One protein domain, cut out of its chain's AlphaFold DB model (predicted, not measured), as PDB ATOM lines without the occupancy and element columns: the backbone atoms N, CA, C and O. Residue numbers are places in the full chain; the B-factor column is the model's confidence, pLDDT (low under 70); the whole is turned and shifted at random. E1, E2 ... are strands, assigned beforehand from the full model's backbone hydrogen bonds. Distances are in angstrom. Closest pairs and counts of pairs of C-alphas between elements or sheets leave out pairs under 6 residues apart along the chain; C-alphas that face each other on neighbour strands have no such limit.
ATOM      1  N   PRO A 426      45.839  71.285 117.539       86.06
ATOM      2  CA  PRO A 426      46.376  70.173 116.750       86.06
ATOM      3  C   PRO A 426      47.534  69.385 117.379       86.06
ATOM      4  O   PRO A 426      47.850  68.311 116.857       86.06
ATOM      5  N   ARG A 427      48.191  69.872 118.439       87.94
ATOM      6  CA  ARG A 427      49.239  69.129 119.145       87.94
ATOM      7  C   ARG A 427      48.629  67.882 119.770       87.94
ATOM      8  O   ARG A 427      47.673  67.901 120.535       87.94
ATOM      9  N   THR A 428      49.264  66.755 119.501       86.69
ATOM     10  CA  THR A 428      48.955  65.448 120.088       86.69
ATOM     11  C   THR A 428      49.543  65.312 121.499       86.69
ATOM     12  O   THR A 428      50.089  64.264 121.866       86.69
ATOM     13  N   ALA A 429      49.459  66.381 122.289       89.44
ATOM     14  CA  ALA A 429      50.013  66.467 123.631       89.44
ATOM     15  C   ALA A 429      49.263  65.564 124.623       89.44
ATOM     16  O   ALA A 429      48.199  65.000 124.332       89.44
ATOM     17  N   PHE A 430      49.853  65.385 125.799       90.81
ATOM     18  CA  PHE A 430      49.127  64.939 126.982       90.81
ATOM     19  C   PHE A 430      48.388  66.151 127.524       90.81
ATOM     20  O   PHE A 430      48.995  67.214 127.621       90.81
ATOM     21  N   GLN A 431      47.092  66.010 127.799       92.81
ATOM     22  CA  GLN A 431      46.253  67.176 128.030       92.81
ATOM     23  C   GLN A 431      45.183  66.976 129.093       92.81
ATOM     24  O   GLN A 431      44.595  65.900 129.197       92.81
ATOM     25  N   TYR A 432      44.923  68.059 129.817       95.56
ATOM     26  CA  TYR A 432      43.814  68.234 130.749       95.56
ATOM     27  C   TYR A 432      43.011  69.436 130.283       95.56
ATOM     28  O   TYR A 432      43.612  70.420 129.861       95.56
ATOM     29  N   ALA A 433      41.684  69.365 130.332       96.00
ATOM     30  CA  ALA A 433      40.834  70.430 129.815       96.00
ATOM     31  C   ALA A 433      39.821  70.902 130.854       96.00
ATOM     32  O   ALA A 433      39.171  70.089 131.508       96.00
ATOM     33  N   ALA A 434      39.660  72.214 130.957       96.75
ATOM     34  CA  ALA A 434      38.702  72.874 131.829       96.75
ATOM     35  C   ALA A 434      38.006  74.005 131.066       96.75
ATOM     36  O   ALA A 434      38.571  74.550 130.120       96.75
ATOM     37  N   VAL A 435      36.773  74.336 131.444       95.81
ATOM     38  CA  VAL A 435      35.970  75.376 130.788       95.81
ATOM     39  C   VAL A 435      35.457  76.355 131.838       95.81
ATOM     40  O   VAL A 435      35.067  75.920 132.921       95.81
ATOM     41  N   ASN A 436      35.435  77.643 131.506       93.69
ATOM     42  CA  ASN A 436      34.693  78.667 132.246       93.69
ATOM     43  C   ASN A 436      33.554  79.224 131.375       93.69
ATOM     44  O   ASN A 436      33.180  78.622 130.365       93.69
ATOM     45  N   SER A 437      32.967  80.367 131.733       90.69
ATOM     46  CA  SER A 437      31.841  80.906 130.964       90.69
ATOM     47  C   SER A 437      32.191  81.357 129.536       90.69
ATOM     48  O   SER A 437      31.270  81.529 128.733       90.69
ATOM     49  N   THR A 438      33.474  81.525 129.189       89.06
ATOM     50  CA  THR A 438      33.892  82.154 127.921       89.06
ATOM     51  C   THR A 438      34.801  81.300 127.038       89.06
ATOM     52  O   THR A 438      34.796  81.483 125.817       89.06
ATOM     53  N   HIS A 439      35.594  80.394 127.612       91.38
ATOM     54  CA  HIS A 439      36.579  79.628 126.855       91.38
ATOM     55  C   HIS A 439      36.910  78.273 127.487       91.38
ATOM     56  O   HIS A 439      36.672  78.025 128.669       91.38
ATOM     57  N   LEU A 440      37.486  77.387 126.669       95.44
ATOM     58  CA  LEU A 440      38.146  76.166 127.132       95.44
ATOM     59  C   LEU A 440      39.645  76.435 127.261       95.44
ATOM     60  O   LEU A 440      40.258  76.966 126.331       95.44
ATOM     61  N   THR A 441      40.225  75.982 128.365       96.94
ATOM     62  CA  THR A 441      41.663  75.980 128.626       96.94
ATOM     63  C   THR A 441      42.182  74.549 128.672       96.94
ATOM     64  O   THR A 441      41.559  73.659 129.254       96.94
ATOM     65  N   GLN A 442      43.333  74.319 128.047       96.12
ATOM     66  CA  GLN A 442      44.062  73.064 128.075       96.12
ATOM     67  C   GLN A 442      45.431  73.238 128.716       96.12
ATOM     68  O   GLN A 442      46.213  74.084 128.290       96.12
ATOM     69  N   LEU A 443      45.753  72.373 129.673       96.94
ATOM     70  CA  LEU A 443      47.134  72.171 130.100       96.94
ATOM     71  C   LEU A 443      47.743  71.102 129.198       96.94
ATOM     72  O   LEU A 443      47.162  70.024 129.090       96.94
ATOM     73  N   GLN A 444      48.875  71.381 128.559       95.38
ATOM     74  CA  GLN A 444      49.524  70.489 127.600       95.38
ATOM     75  C   GLN A 444      50.983  70.189 127.981       95.38
ATOM     76  O   GLN A 444      51.688  71.029 128.552       95.38
ATOM     77  N   SER A 445      51.436  68.975 127.659       94.81
ATOM     78  CA  SER A 445      52.811  68.522 127.901       94.81
ATOM     79  C   SER A 445      53.868  69.257 127.073       94.81
ATOM     80  O   SER A 445      53.587  69.710 125.964       94.81
ATOM     81  N   ALA A 446      55.094  69.306 127.598       93.88
ATOM     82  CA  ALA A 446      56.274  69.914 126.981       93.88
ATOM     83  C   ALA A 446      56.617  69.325 125.618       93.88
ATOM     84  O   ALA A 446      57.012  70.036 124.695       93.88
ATOM     85  N   GLU A 447      56.444  68.015 125.484       92.38
ATOM     86  CA  GLU A 447      56.658  67.302 124.241       92.38
ATOM     87  C   GLU A 447      55.400  66.520 123.845       92.38
ATOM     88  O   GLU A 447      54.527  66.201 124.660       92.38
ATOM     89  N   TRP A 448      55.293  66.197 122.558       89.31
ATOM     90  CA  TRP A 448      54.175  65.446 122.001       89.31
ATOM     91  C   TRP A 448      54.641  64.472 120.933       89.31
ATOM     92  O   TRP A 448      55.654  64.644 120.254       89.31
ATOM     93  N   CYS A 449      53.850  63.424 120.761       82.62
ATOM     94  CA  CYS A 449      54.184  62.348 119.852       82.62
ATOM     95  C   CYS A 449      53.717  62.656 118.432       82.62
ATOM     96  O   CYS A 449      52.550  62.998 118.259       82.62
ATOM     97  N   PRO A 450      54.531  62.425 117.386       80.12
ATOM     98  CA  PRO A 450      54.100  62.615 115.995       80.12
ATOM     99  C   PRO A 450      52.855  61.791 115.624       80.12
ATOM    100  O   PRO A 450      52.146  62.106 114.675       80.12
ATOM    101  N   SER A 451      52.603  60.710 116.369       75.44
ATOM    102  CA  SER A 451      51.377  59.920 116.322       75.44
ATOM    103  C   SER A 451      51.142  59.225 117.667       75.44
ATOM    104  O   SER A 451      52.095  58.926 118.393       75.44
ATOM    105  N   ALA A 452      49.880  58.937 117.984       73.31
ATOM    106  CA  ALA A 452      49.497  58.227 119.201       73.31
ATOM    107  C   ALA A 452      49.995  56.771 119.167       73.31
ATOM    108  O   ALA A 452      49.463  55.936 118.429       73.31
ATOM    109  N   SER A 453      51.054  56.478 119.921       72.06
ATOM    110  CA  SER A 453      51.849  55.247 119.778       72.06
ATOM    111  C   SER A 453      52.457  54.730 121.085       72.06
ATOM    112  O   SER A 453      53.169  53.732 121.069       72.06
ATOM    113  N   GLU A 454      52.160  55.354 122.218       69.38
ATOM    114  CA  GLU A 454      52.814  55.132 123.515       69.38
ATOM    115  C   GLU A 454      52.496  53.765 124.130       69.38
ATOM    116  O   GLU A 454      53.274  53.238 124.917       69.38
ATOM    117  N   GLY A 455      51.389  53.136 123.721       63.75
ATOM    118  CA  GLY A 455      51.065  51.755 124.093       63.75
ATOM    119  C   GLY A 455      51.958  50.695 123.427       63.75
ATOM    120  O   GLY A 455      51.834  49.508 123.726       63.75
ATOM    121  N   SER A 456      52.840  51.090 122.502       68.44
ATOM    122  CA  SER A 456      53.790  50.193 121.844       68.44
ATOM    123  C   SER A 456      55.104  50.106 122.634       68.44
ATOM    124  O   SER A 456      55.617  51.135 123.060       68.44
ATOM    125  N   PRO A 457      55.748  48.927 122.748       70.12
ATOM    126  CA  PRO A 457      57.093  48.801 123.329       70.12
ATOM    127  C   PRO A 457      58.192  49.592 122.597       70.12
ATOM    128  O   PRO A 457      59.281  49.770 123.131       70.12
ATOM    129  N   LYS A 458      57.937  50.012 121.351       74.19
ATOM    130  CA  LYS A 458      58.779  50.946 120.576       74.19
ATOM    131  C   LYS A 458      58.058  52.277 120.338       74.19
ATOM    132  O   LYS A 458      58.278  52.932 119.322       74.19
ATOM    133  N   GLY A 459      57.086  52.563 121.192       73.50
ATOM    134  CA  GLY A 459      56.212  53.709 121.105       73.50
ATOM    135  C   GLY A 459      56.952  55.004 121.353       73.50
ATOM    136  O   GLY A 459      58.136  55.036 121.683       73.50
ATOM    137  N   CYS A 460      56.226  56.090 121.171       79.00
ATOM    138  CA  CYS A 460      56.724  57.392 121.535       79.00
ATOM    139  C   CYS A 460      56.892  57.503 123.063       79.00
ATOM    140  O   CYS A 460      55.996  57.149 123.827       79.00
ATOM    141  N   HIS A 461      58.049  57.996 123.493       84.44
ATOM    142  CA  HIS A 461      58.335  58.354 124.877       84.44
ATOM    143  C   HIS A 461      58.816  59.800 124.855       84.44
ATOM    144  O   HIS A 461      59.835  60.091 124.235       84.44
ATOM    145  N   VAL A 462      58.035  60.680 125.463       88.62
ATOM    146  CA  VAL A 462      58.220  62.134 125.450       88.62
ATOM    147  C   VAL A 462      58.088  62.664 126.865       88.62
ATOM    148  O   VAL A 462      57.504  61.989 127.719       88.62
ATOM    149  N   ASP A 463      58.612  63.858 127.110       91.75
ATOM    150  CA  ASP A 463      58.378  64.560 128.367       91.75
ATOM    151  C   ASP A 463      56.885  64.903 128.536       91.75
ATOM    152  O   ASP A 463      56.296  65.663 127.764       91.75
ATOM    153  N   GLN A 464      56.268  64.307 129.559       92.50
ATOM    154  CA  GLN A 464      54.852  64.465 129.905       92.50
ATOM    155  C   GLN A 464      54.610  65.606 130.907       92.50
ATOM    156  O   GLN A 464      53.480  65.787 131.367       92.50
ATOM    157  N   THR A 465      55.650  66.358 131.276       96.06
ATOM    158  CA  THR A 465      55.537  67.528 132.153       96.06
ATOM    159  C   THR A 465      54.660  68.577 131.491       96.06
ATOM    160  O   THR A 465      54.895  68.931 130.340       96.06
ATOM    161  N   LEU A 466      53.636  69.059 132.192       96.69
ATOM    162  CA  LEU A 466      52.735  70.086 131.682       96.69
ATOM    163  C   LEU A 466      53.451  71.439 131.722       96.69
ATOM    164  O   LEU A 466      53.823  71.918 132.795       96.69
ATOM    165  N   THR A 467      53.665  72.036 130.550       97.50
ATOM    166  CA  THR A 467      54.401  73.305 130.409       97.50
ATOM    167  C   THR A 467      53.667  74.356 129.595       97.50
ATOM    168  O   THR A 467      54.118  75.497 129.539       97.50
ATOM    169  N   HIS A 468      52.541  74.003 128.984       97.06
ATOM    170  CA  HIS A 468      51.753  74.906 128.155       97.06
ATOM    171  C   HIS A 468      50.344  75.025 128.728       97.06
ATOM    172  O   HIS A 468      49.688  74.013 128.957       97.06
ATOM    173  N   LEU A 469      49.876  76.251 128.929       97.12
ATOM    174  CA  LEU A 469      48.485  76.577 129.224       97.12
ATOM    175  C   LEU A 469      47.916  77.271 127.990       97.12
ATOM    176  O   LEU A 469      48.391  78.337 127.610       97.12
ATOM    177  N   VAL A 470      46.949  76.638 127.330       96.38
ATOM    178  CA  VAL A 470      46.412  77.067 126.034       96.38
ATOM    179  C   VAL A 470      44.917  77.298 126.169       96.38
ATOM    180  O   VAL A 470      44.172  76.346 126.387       96.38
ATOM    181  N   ALA A 471      44.460  78.530 125.992       94.75
ATOM    182  CA  ALA A 471      43.041  78.862 126.018       94.75
ATOM    183  C   ALA A 471      42.532  79.211 124.616       94.75
ATOM    184  O   ALA A 471      43.244  79.820 123.814       94.75
ATOM    185  N   ARG A 472      41.289  78.814 124.311       92.38
ATOM    186  CA  ARG A 472      40.595  79.228 123.085       92.38
ATOM    187  C   ARG A 472      39.167  79.667 123.365       92.38
ATOM    188  O   ARG A 472      38.346  78.871 123.832       92.38
ATOM    189  N   ASP A 473      38.863  80.900 122.984       84.88
ATOM    190  CA  ASP A 473      37.513  81.451 123.057       84.88
ATOM    191  C   ASP A 473      36.580  80.898 121.961       84.88
ATOM    192  O   ASP A 473      36.992  80.199 121.025       84.88
ATOM    193  N   ALA A 474      35.292  81.231 122.067       75.06
ATOM    194  CA  ALA A 474      34.276  80.861 121.081       75.06
ATOM    195  C   ALA A 474      34.509  81.474 119.680       75.06
ATOM    196  O   ALA A 474      34.036  80.923 118.683       75.06
ATOM    197  N   ALA A 475      35.246  82.590 119.581       77.62
ATOM    198  CA  ALA A 475      35.635  83.208 118.309       77.62
ATOM    199  C   ALA A 475      36.819  82.483 117.638       77.62
ATOM    200  O   ALA A 475      37.099  82.698 116.455       77.62
ATOM    201  N   GLY A 476      37.482  81.583 118.366       81.06
ATOM    202  CA  GLY A 476      38.623  80.806 117.915       81.06
ATOM    203  C   GLY A 476      39.978  81.448 118.212       81.06
ATOM    204  O   GLY A 476      40.985  80.886 117.770       81.06
ATOM    205  N   THR A 477      40.020  82.569 118.939       87.69
ATOM    206  CA  THR A 477      41.253  83.238 119.377       87.69
ATOM    207  C   THR A 477      42.001  82.334 120.344       87.69
ATOM    208  O   THR A 477      41.401  81.821 121.282       87.69
ATOM    209  N   LEU A 478      43.299  82.135 120.112       90.69
ATOM    210  CA  LEU A 478      44.173  81.359 120.990       90.69
ATOM    211  C   LEU A 478      45.035  82.288 121.848       90.69
ATOM    212  O   LEU A 478      45.655  83.206 121.307       90.69
ATOM    213  N   SER A 479      45.137  81.992 123.141       93.12
ATOM    214  CA  SER A 479      46.201  82.484 124.020       93.12
ATOM    215  C   SER A 479      47.009  81.306 124.554       93.12
ATOM    216  O   SER A 479      46.491  80.201 124.731       93.12
ATOM    217  N   GLU A 480      48.305  81.526 124.758       95.44
ATOM    218  CA  GLU A 480      49.204  80.501 125.272       95.44
ATOM    219  C   GLU A 480      50.189  81.106 126.267       95.44
ATOM    220  O   GLU A 480      50.851  82.104 125.981       95.44
ATOM    221  N   HIS A 481      50.292  80.455 127.420       96.62
ATOM    222  CA  HIS A 481      51.180  80.801 128.518       96.62
ATOM    223  C   HIS A 481      52.041  79.592 128.887       96.62
ATOM    224  O   HIS A 481      51.682  78.440 128.637       96.62
ATOM    225  N   THR A 482      53.201  79.846 129.489       97.25
ATOM    226  CA  THR A 482      54.068  78.779 130.001       97.25
ATOM    227  C   THR A 482      53.728  78.480 131.452       97.25
ATOM    228  O   THR A 482      53.516  79.396 132.242       97.25
ATOM    229  N   MET A 483      53.733  77.203 131.816       96.88
ATOM    230  CA  MET A 483      53.537  76.735 133.187       96.88
ATOM    231  C   MET A 483      54.612  75.722 133.607       96.88
ATOM    232  O   MET A 483      55.454  75.318 132.805       96.88
ATOM    233  N   SER A 484      54.607  75.315 134.875       96.19
ATOM    234  CA  SER A 484      55.445  74.225 135.394       96.19
ATOM    235  C   SER A 484      54.795  73.568 136.612       96.19
ATOM    236  O   SER A 484      53.944  74.180 137.247       96.19
ATOM    237  N   GLY A 485      55.205  72.347 136.962       92.44
ATOM    238  CA  GLY A 485      54.769  71.666 138.187       92.44
ATOM    239  C   GLY A 485      54.306  70.232 137.921       92.44
ATOM    240  O   GLY A 485      55.095  69.313 138.129       92.44
ATOM    241  N   PRO A 486      53.059  70.019 137.467       96.06
ATOM    242  CA  PRO A 486      52.509  68.683 137.280       96.06
ATOM    243  C   PRO A 486      53.019  67.981 136.013       96.06
ATOM    244  O   PRO A 486      53.214  68.583 134.958       96.06
ATOM    245  N   THR A 487      53.154  66.664 136.098       95.44
ATOM    246  CA  THR A 487      53.399  65.728 134.999       95.44
ATOM    247  C   THR A 487      52.143  64.898 134.758       95.44
ATOM    248  O   THR A 487      51.574  64.334 135.693       95.44
ATOM    249  N   ALA A 488      51.707  64.800 133.501       91.69
ATOM    250  CA  ALA A 488      50.531  64.018 133.139       91.69
ATOM    251  C   ALA A 488      50.721  62.517 133.430       91.69
ATOM    252  O   ALA A 488      51.796  61.964 133.212       91.69
ATOM    253  N   ASN A 489      49.651  61.836 133.854       84.19
ATOM    254  CA  ASN A 489      49.669  60.391 134.131       84.19
ATOM    255  C   ASN A 489      49.389  59.526 132.880       84.19
ATOM    256  O   ASN A 489      49.570  58.309 132.885       84.19
ATOM    257  N   GLY A 490      48.911  60.122 131.785       85.81
ATOM    258  CA  GLY A 490      48.588  59.372 130.574       85.81
ATOM    259  C   GLY A 490      47.672  60.119 129.617       85.81
ATOM    260  O   GLY A 490      47.612  61.345 129.615       85.81
ATOM    261  N   ARG A 491      46.948  59.365 128.783       85.19
ATOM    262  CA  ARG A 491      45.990  59.909 127.809       85.19
ATOM    263  C   ARG A 491      44.552  59.645 128.253       85.19
ATOM    264  O   ARG A 491      44.226  58.546 128.690       85.19
ATOM    265  N   GLY A 492      43.696  60.645 128.084       86.25
ATOM    266  CA  GLY A 492      42.294  60.612 128.483       86.25
ATOM    267  C   GLY A 492      41.625  61.946 128.171       86.25
ATOM    268  O   GLY A 492      42.288  62.875 127.714       86.25
ATOM    269  N   ALA A 493      40.313  62.035 128.391       86.00
ATOM    270  CA  ALA A 493      39.626  63.321 128.296       86.00
ATOM    271  C   ALA A 493      40.110  64.289 129.387       86.00
ATOM    272  O   ALA A 493      40.217  65.476 129.106       86.00
ATOM    273  N   PHE A 494      40.399  63.750 130.582       92.44
ATOM    274  CA  PHE A 494      40.854  64.444 131.791       92.44
ATOM    275  C   PHE A 494      40.240  65.832 131.964       92.44
ATOM    276  O   PHE A 494      40.801  66.856 131.574       92.44
ATOM    277  N   VAL A 495      39.042  65.828 132.537       94.75
ATOM    278  CA  VAL A 495      38.255  67.032 132.769       94.75
ATOM    279  C   VAL A 495      38.660  67.648 134.105       94.75
ATOM    280  O   VAL A 495      38.553  66.995 135.141       94.75
ATOM    281  N   GLY A 496      39.127  68.891 134.059       96.19
ATOM    282  CA  GLY A 496      39.337  69.748 135.218       96.19
ATOM    283  C   GLY A 496      38.168  70.709 135.439       96.19
ATOM    284  O   GLY A 496      37.107  70.579 134.827       96.19
ATOM    285  N   ALA A 497      38.392  71.703 136.290       96.12
ATOM    286  CA  ALA A 497      37.494  72.836 136.484       96.12
ATOM    287  C   ALA A 497      38.264  74.145 136.279       96.12
ATOM    288  O   ALA A 497      39.481  74.166 136.447       96.12
ATOM    289  N   ALA A 498      37.573  75.209 135.880       95.56
ATOM    290  CA  ALA A 498      38.158  76.538 135.777       95.56
ATOM    291  C   ALA A 498      37.248  77.555 136.456       95.56
ATOM    292  O   ALA A 498      36.024  77.392 136.436       95.56
ATOM    293  N   ASP A 499      37.846  78.570 137.065       93.31
ATOM    294  CA  ASP A 499      37.108  79.724 137.566       93.31
ATOM    295  C   ASP A 499      36.936  80.798 136.476       93.31
ATOM    296  O   ASP A 499      37.369  80.632 135.328       93.31
ATOM    297  N   GLU A 500      36.205  81.867 136.795       90.12
ATOM    298  CA  GLU A 500      35.925  82.931 135.822       90.12
ATOM    299  C   GLU A 500      37.132  83.844 135.584       90.12
ATOM    300  O   GLU A 500      37.206  84.468 134.524       90.12
ATOM    301  N   ASP A 501      38.101  83.861 136.504       89.31
ATOM    302  CA  ASP A 501      39.385  84.545 136.321       89.31
ATOM    303  C   ASP A 501      40.315  83.767 135.369       89.31
ATOM    304  O   ASP A 501      41.220  84.343 134.763       89.31
ATOM    305  N   GLY A 502      40.040  82.475 135.156       91.44
ATOM    306  CA  GLY A 502      40.737  81.610 134.206       91.44
ATOM    307  C   GLY A 502      41.758  80.677 134.851       91.44
ATOM    308  O   GLY A 502      42.495  80.003 134.124       91.44
ATOM    309  N   ASP A 503      41.802  80.600 136.181       94.56
ATOM    310  CA  ASP A 503      42.613  79.609 136.869       94.56
ATOM    311  C   ASP A 503      42.064  78.212 136.601       94.56
ATOM    312  O   ASP A 503      40.855  77.973 136.555       94.56
ATOM    313  N   VAL A 504      42.977  77.262 136.433       96.94
ATOM    314  CA  VAL A 504      42.663  75.890 136.051       96.94
ATOM    315  C   VAL A 504      43.020  74.936 137.177       96.94
ATOM    316  O   VAL A 504      44.148  74.912 137.667       96.94
ATOM    317  N   PHE A 505      42.065  74.079 137.524       97.06
ATOM    318  CA  PHE A 505      42.187  73.060 138.555       97.06
ATOM    319  C   PHE A 505      42.117  71.666 137.933       97.06
ATOM    320  O   PHE A 505      41.164  71.341 137.218       97.06
ATOM    321  N   VAL A 506      43.115  70.823 138.204       96.94
ATOM    322  CA  VAL A 506      43.212  69.467 137.635       96.94
ATOM    323  C   VAL A 506      43.616  68.435 138.675       96.94
ATOM    324  O   VAL A 506      44.418  68.711 139.567       96.94
ATOM    325  N   VAL A 507      43.097  67.216 138.523       96.12
ATOM    326  CA  VAL A 507      43.540  66.049 139.294       96.12
ATOM    327  C   VAL A 507      44.516  65.240 138.454       96.12
ATOM    328  O   VAL A 507      44.207  64.831 137.335       96.12
ATOM    329  N   ILE A 508      45.703  64.997 138.996       95.31
ATOM    330  CA  ILE A 508      46.681  64.070 138.440       95.31
ATOM    331  C   ILE A 508      46.535  62.732 139.179       95.31
ATOM    332  O   ILE A 508      46.973  62.585 140.324       95.31
ATOM    333  N   ASP A 509      45.928  61.752 138.504       89.12
ATOM    334  CA  ASP A 509      45.499  60.478 139.108       89.12
ATOM    335  C   ASP A 509      46.645  59.521 139.508       89.12
ATOM    336  O   ASP A 509      46.425  58.443 140.061       89.12
ATOM    337  N   GLY A 510      47.890  59.860 139.173       87.25
ATOM    338  CA  GLY A 510      49.051  58.993 139.358       87.25
ATOM    339  C   GLY A 510      50.313  59.558 138.712       87.25
ATOM    340  O   GLY A 510      50.357  60.717 138.313       87.25
ATOM    341  N   GLY A 511      51.353  58.737 138.593       86.31
ATOM    342  CA  GLY A 511      52.625  59.171 138.016       86.31
ATOM    343  C   GLY A 511      53.504  59.951 139.006       86.31
ATOM    344  O   GLY A 511      53.397  59.733 140.213       86.31
ATOM    345  N   PRO A 512      54.424  60.806 138.517       88.81
ATOM    346  CA  PRO A 512      55.433  61.460 139.360       88.81
ATOM    347  C   PRO A 512      54.886  62.532 140.312       88.81
ATOM    348  O   PRO A 512      55.480  62.764 141.362       88.81
ATOM    349  N   THR A 513      53.777  63.183 139.955       94.75
ATOM    350  CA  THR A 513      53.226  64.347 140.675       94.75
ATOM    351  C   THR A 513      51.713  64.206 140.922       94.75
ATOM    352  O   THR A 513      50.929  65.035 140.446       94.75
ATOM    353  N   PRO A 514      51.257  63.147 141.614       94.94
ATOM    354  CA  PRO A 514      49.834  62.918 141.831       94.94
ATOM    355  C   PRO A 514      49.226  63.983 142.748       94.94
ATOM    356  O   PRO A 514      49.897  64.485 143.650       94.94
ATOM    357  N   GLY A 515      47.945  64.294 142.555       94.38
ATOM    358  CA  GLY A 515      47.180  65.177 143.439       94.38
ATOM    359  C   GLY A 515      46.339  66.213 142.701       94.38
ATOM    360  O   GLY A 515      46.249  66.195 141.474       94.38
ATOM    361  N   LEU A 516      45.733  67.115 143.467       95.25
ATOM    362  CA  LEU A 516      44.979  68.268 142.988       95.25
ATOM    363  C   LEU A 516      45.909  69.473 142.831       95.25
ATOM    364  O   LEU A 516      46.579  69.875 143.784       95.25
ATOM    365  N   TRP A 517      45.911  70.058 141.639       96.06
ATOM    366  CA  TRP A 517      46.767  71.180 141.268       96.06
ATOM    367  C   TRP A 517      45.945  72.368 140.783       96.06
ATOM    368  O   TRP A 517      44.940  72.175 140.099       96.06
ATOM    369  N   ARG A 518      46.424  73.575 141.086       96.00
ATOM    370  CA  ARG A 518      45.973  74.853 140.528       96.00
ATOM    371  C   ARG A 518      47.048  75.418 139.601       96.00
ATOM    372  O   ARG A 518      48.233  75.386 139.930       96.00
ATOM    373  N   VAL A 519      46.634  75.961 138.464       96.19
ATOM    374  CA  VAL A 519      47.474  76.726 137.536       96.19
ATOM    375  C   VAL A 519      46.804  78.070 137.307       96.19
ATOM    376  O   VAL A 519      45.639  78.096 136.922       96.19
ATOM    377  N   GLY A 520      47.526  79.164 137.544       93.69
ATOM    378  CA  GLY A 520      46.987  80.506 137.333       93.69
ATOM    379  C   GLY A 520      46.673  80.787 135.861       93.69
ATOM    380  O   GLY A 520      47.344  80.241 134.979       93.69
ATOM    381  N   ALA A 521      45.707  81.666 135.593       92.25
ATOM    382  CA  ALA A 521      45.286  82.044 134.237       92.25
ATOM    383  C   ALA A 521      46.448  82.505 133.327       92.25
ATOM    384  O   ALA A 521      46.505  82.161 132.147       92.25
ATOM    385  N   ASP A 522      47.422  83.224 133.894       92.56
ATOM    386  CA  ASP A 522      48.613  83.721 133.188       92.56
ATOM    387  C   ASP A 522      49.761  82.690 133.091       92.56
ATOM    388  O   ASP A 522      50.852  83.002 132.596       92.56
ATOM    389  N   GLY A 523      49.540  81.460 133.565       93.12
ATOM    390  CA  GLY A 523      50.545  80.408 133.689       93.12
ATOM    391  C   GLY A 523      51.395  80.530 134.959       93.12
ATOM    392  O   GLY A 523      50.919  80.906 136.027       93.12
ATOM    393  N   GLY A 524      52.678  80.171 134.861       95.06
ATOM    394  CA  GLY A 524      53.626  80.197 135.979       95.06
ATOM    395  C   GLY A 524      53.777  78.864 136.722       95.06
ATOM    396  O   GLY A 524      53.581  77.782 136.168       95.06
ATOM    397  N   ALA A 525      54.234  78.928 137.973       95.62
ATOM    398  CA  ALA A 525      54.401  77.737 138.801       95.62
ATOM    399  C   ALA A 525      53.036  77.264 139.310       95.62
ATOM    400  O   ALA A 525      52.322  78.026 139.953       95.62
ATOM    401  N   ALA A 526      52.686  76.012 139.021       95.50
ATOM    402  CA  ALA A 526      51.474  75.399 139.535       95.50
ATOM    403  C   ALA A 526      51.594  75.122 141.037       95.50
ATOM    404  O   ALA A 526      52.660  74.762 141.546       95.50
ATOM    405  N   GLU A 527      50.466  75.220 141.727       94.19
ATOM    406  CA  GLU A 527      50.350  75.020 143.166       94.19
ATOM    407  C   GLU A 527      49.661  73.683 143.439       94.19
ATOM    408  O   GLU A 527      48.578  73.412 142.918       94.19
ATOM    409  N   GLN A 528      50.277  72.828 144.256       93.69
ATOM    410  CA  GLN A 528      49.631  71.598 144.707       93.69
ATOM    411  C   GLN A 528      48.724  71.920 145.896       93.69
ATOM    412  O   GLN A 528      49.213  72.200 146.988       93.69
ATOM    413  N   LEU A 529      47.411  71.852 145.689       92.88
ATOM    414  CA  LEU A 529      46.418  72.134 146.728       92.88
ATOM    415  C   LEU A 529      46.211  70.941 147.665       92.88
ATOM    416  O   LEU A 529      45.915  71.101 148.844       92.88
ATOM    417  N   SER A 530      46.339  69.723 147.135       92.19
ATOM    418  CA  SER A 530      46.168  68.493 147.905       92.19
ATOM    419  C   SER A 530      46.899  67.334 147.237       92.19
ATOM    420  O   SER A 530      46.926  67.219 146.013       92.19
ATOM    421  N   SER A 531      47.469  66.432 148.034       91.38
ATOM    422  CA  SER A 531      48.026  65.165 147.543       91.38
ATOM    423  C   SER A 531      46.973  64.057 147.409       91.38
ATOM    424  O   SER A 531      47.298  62.954 146.966       91.38
ATOM    425  N   ALA A 532      45.736  64.309 147.847       91.00
ATOM    426  CA  ALA A 532      44.644  63.352 147.753       91.00
ATOM    427  C   ALA A 532      44.103  63.241 146.317       91.00
ATOM    428  O   ALA A 532      44.457  64.013 145.425       91.00
ATOM    429  N   GLN A 533      43.261  62.234 146.109       91.81
ATOM    430  CA  GLN A 533      42.671  61.904 144.818       91.81
ATOM    431  C   GLN A 533      41.197  62.279 144.808       91.81
ATOM    432  O   GLN A 533      40.482  62.013 145.775       91.81
ATOM    433  N   TYR A 534      40.756  62.862 143.697       94.62
ATOM    434  CA  TYR A 534      39.390  63.335 143.525       94.62
ATOM    435  C   TYR A 534      38.841  62.848 142.190       94.62
ATOM    436  O   TYR A 534      39.533  62.834 141.180       94.62
ATOM    437  N   SER A 535      37.583  62.436 142.192       92.50
ATOM    438  CA  SER A 535      36.914  61.866 141.020       92.50
ATOM    439  C   SER A 535      36.175  62.912 140.184       92.50
ATOM    440  O   SER A 535      35.857  62.668 139.018       92.50
ATOM    441  N   ARG A 536      35.886  64.076 140.774       94.00
ATOM    442  CA  ARG A 536      35.142  65.165 140.144       94.00
ATOM    443  C   ARG A 536      35.539  66.500 140.755       94.00
ATOM    444  O   ARG A 536      35.643  66.594 141.974       94.00
ATOM    445  N   LEU A 537      35.686  67.513 139.902       96.19
ATOM    446  CA  LEU A 537      35.908  68.907 140.276       96.19
ATOM    447  C   LEU A 537      34.767  69.788 139.757       96.19
ATOM    448  O   LEU A 537      34.171  69.484 138.721       96.19
ATOM    449  N   GLN A 538      34.487  70.880 140.462       94.94
ATOM    450  CA  GLN A 538      33.570  71.931 140.028       94.94
ATOM    451  C   GLN A 538      33.944  73.257 140.688       94.94
ATOM    452  O   GLN A 538      34.272  73.274 141.868       94.94
ATOM    453  N   VAL A 539      33.848  74.358 139.948       93.44
ATOM    454  CA  VAL A 539      33.902  75.712 140.512       93.44
ATOM    455  C   VAL A 539      32.486  76.294 140.546       93.44
ATOM    456  O   VAL A 539      31.693  76.016 139.642       93.44
ATOM    457  N   SER A 540      32.163  77.041 141.606       86.00
ATOM    458  CA  SER A 540      30.867  77.711 141.803       86.00
ATOM    459  C   SER A 540      30.656  78.975 140.978       86.00
ATOM    460  O   SER A 540      31.624  79.718 140.670       86.00
TER     461      SER A 540
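What this domain is: This is residues 426 to 540 of the 540 residues of the protein "Fibronectin type-III domain-containing protein" of Curtobacterium sp. MCBD17_026 (UniProt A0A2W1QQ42). A strongly twisted sheet of four strands, E1 to E4, lies partly face to face with a smaller sheet, E5 to E7, the strands of the two crossed, in a sandwich. E8 runs beside the E5 edge of the smaller sheet, and a long loop between E2 and E3 reaches out at one end. The 115 printed residues hold eight named strands, E1 to E8 in chain order, and no named helix; both sheets, E1 - E2 - E3 - E4 and E5 - E6 - E7, are antiparallel. The class is all strand, with 47 residues in named elements, under half; the whole is compact, with a radius of gyration of the C-alphas of 13.6 A and spans of 43 by 35 by 23 A.

Where its parts are: Find C-alpha 431 at (46.253, 67.176, 128.030), where E1, residues 431 to 435, begins. Then come E2, 439 to 445, 19.7 A; E3, 466 to 473, 20.9 A; and E4, 478 to 484, 19.6 A. Next read E5, 504 to 508; E6, 515 to 519; E7, 527 to 530; and E8, 534 to 539, ending at (33.902, 75.712, 140.512).

How they stand to each other: E1 to E4 form a meander, each strand the antiparallel neighbour of the one before; look for N 434 and O 441 at 2.9 A, N 442 and O 470 at 2.8 A, and N 481 and O 469 at 2.9 A. E5 to E7 form another, with N 506 and O 517 at 3.0 A and N 518 and O 527 at 2.8 A. The sheets' facing parts are 10.6 A centre to centre, their strands at 57 degrees; the closest C-alphas of E1 and E5, Ala 434 and Val 504, are 6.5 A apart. E8 pairs with no named strand.

The domain as a whole: The farthest C-alphas, Lys 458 and Ser 540, are 44.1 A apart. The printed part has no cut; the links E2 to E3 and E4 to E5 are long. Residues 454 to 456 have pLDDT under 70.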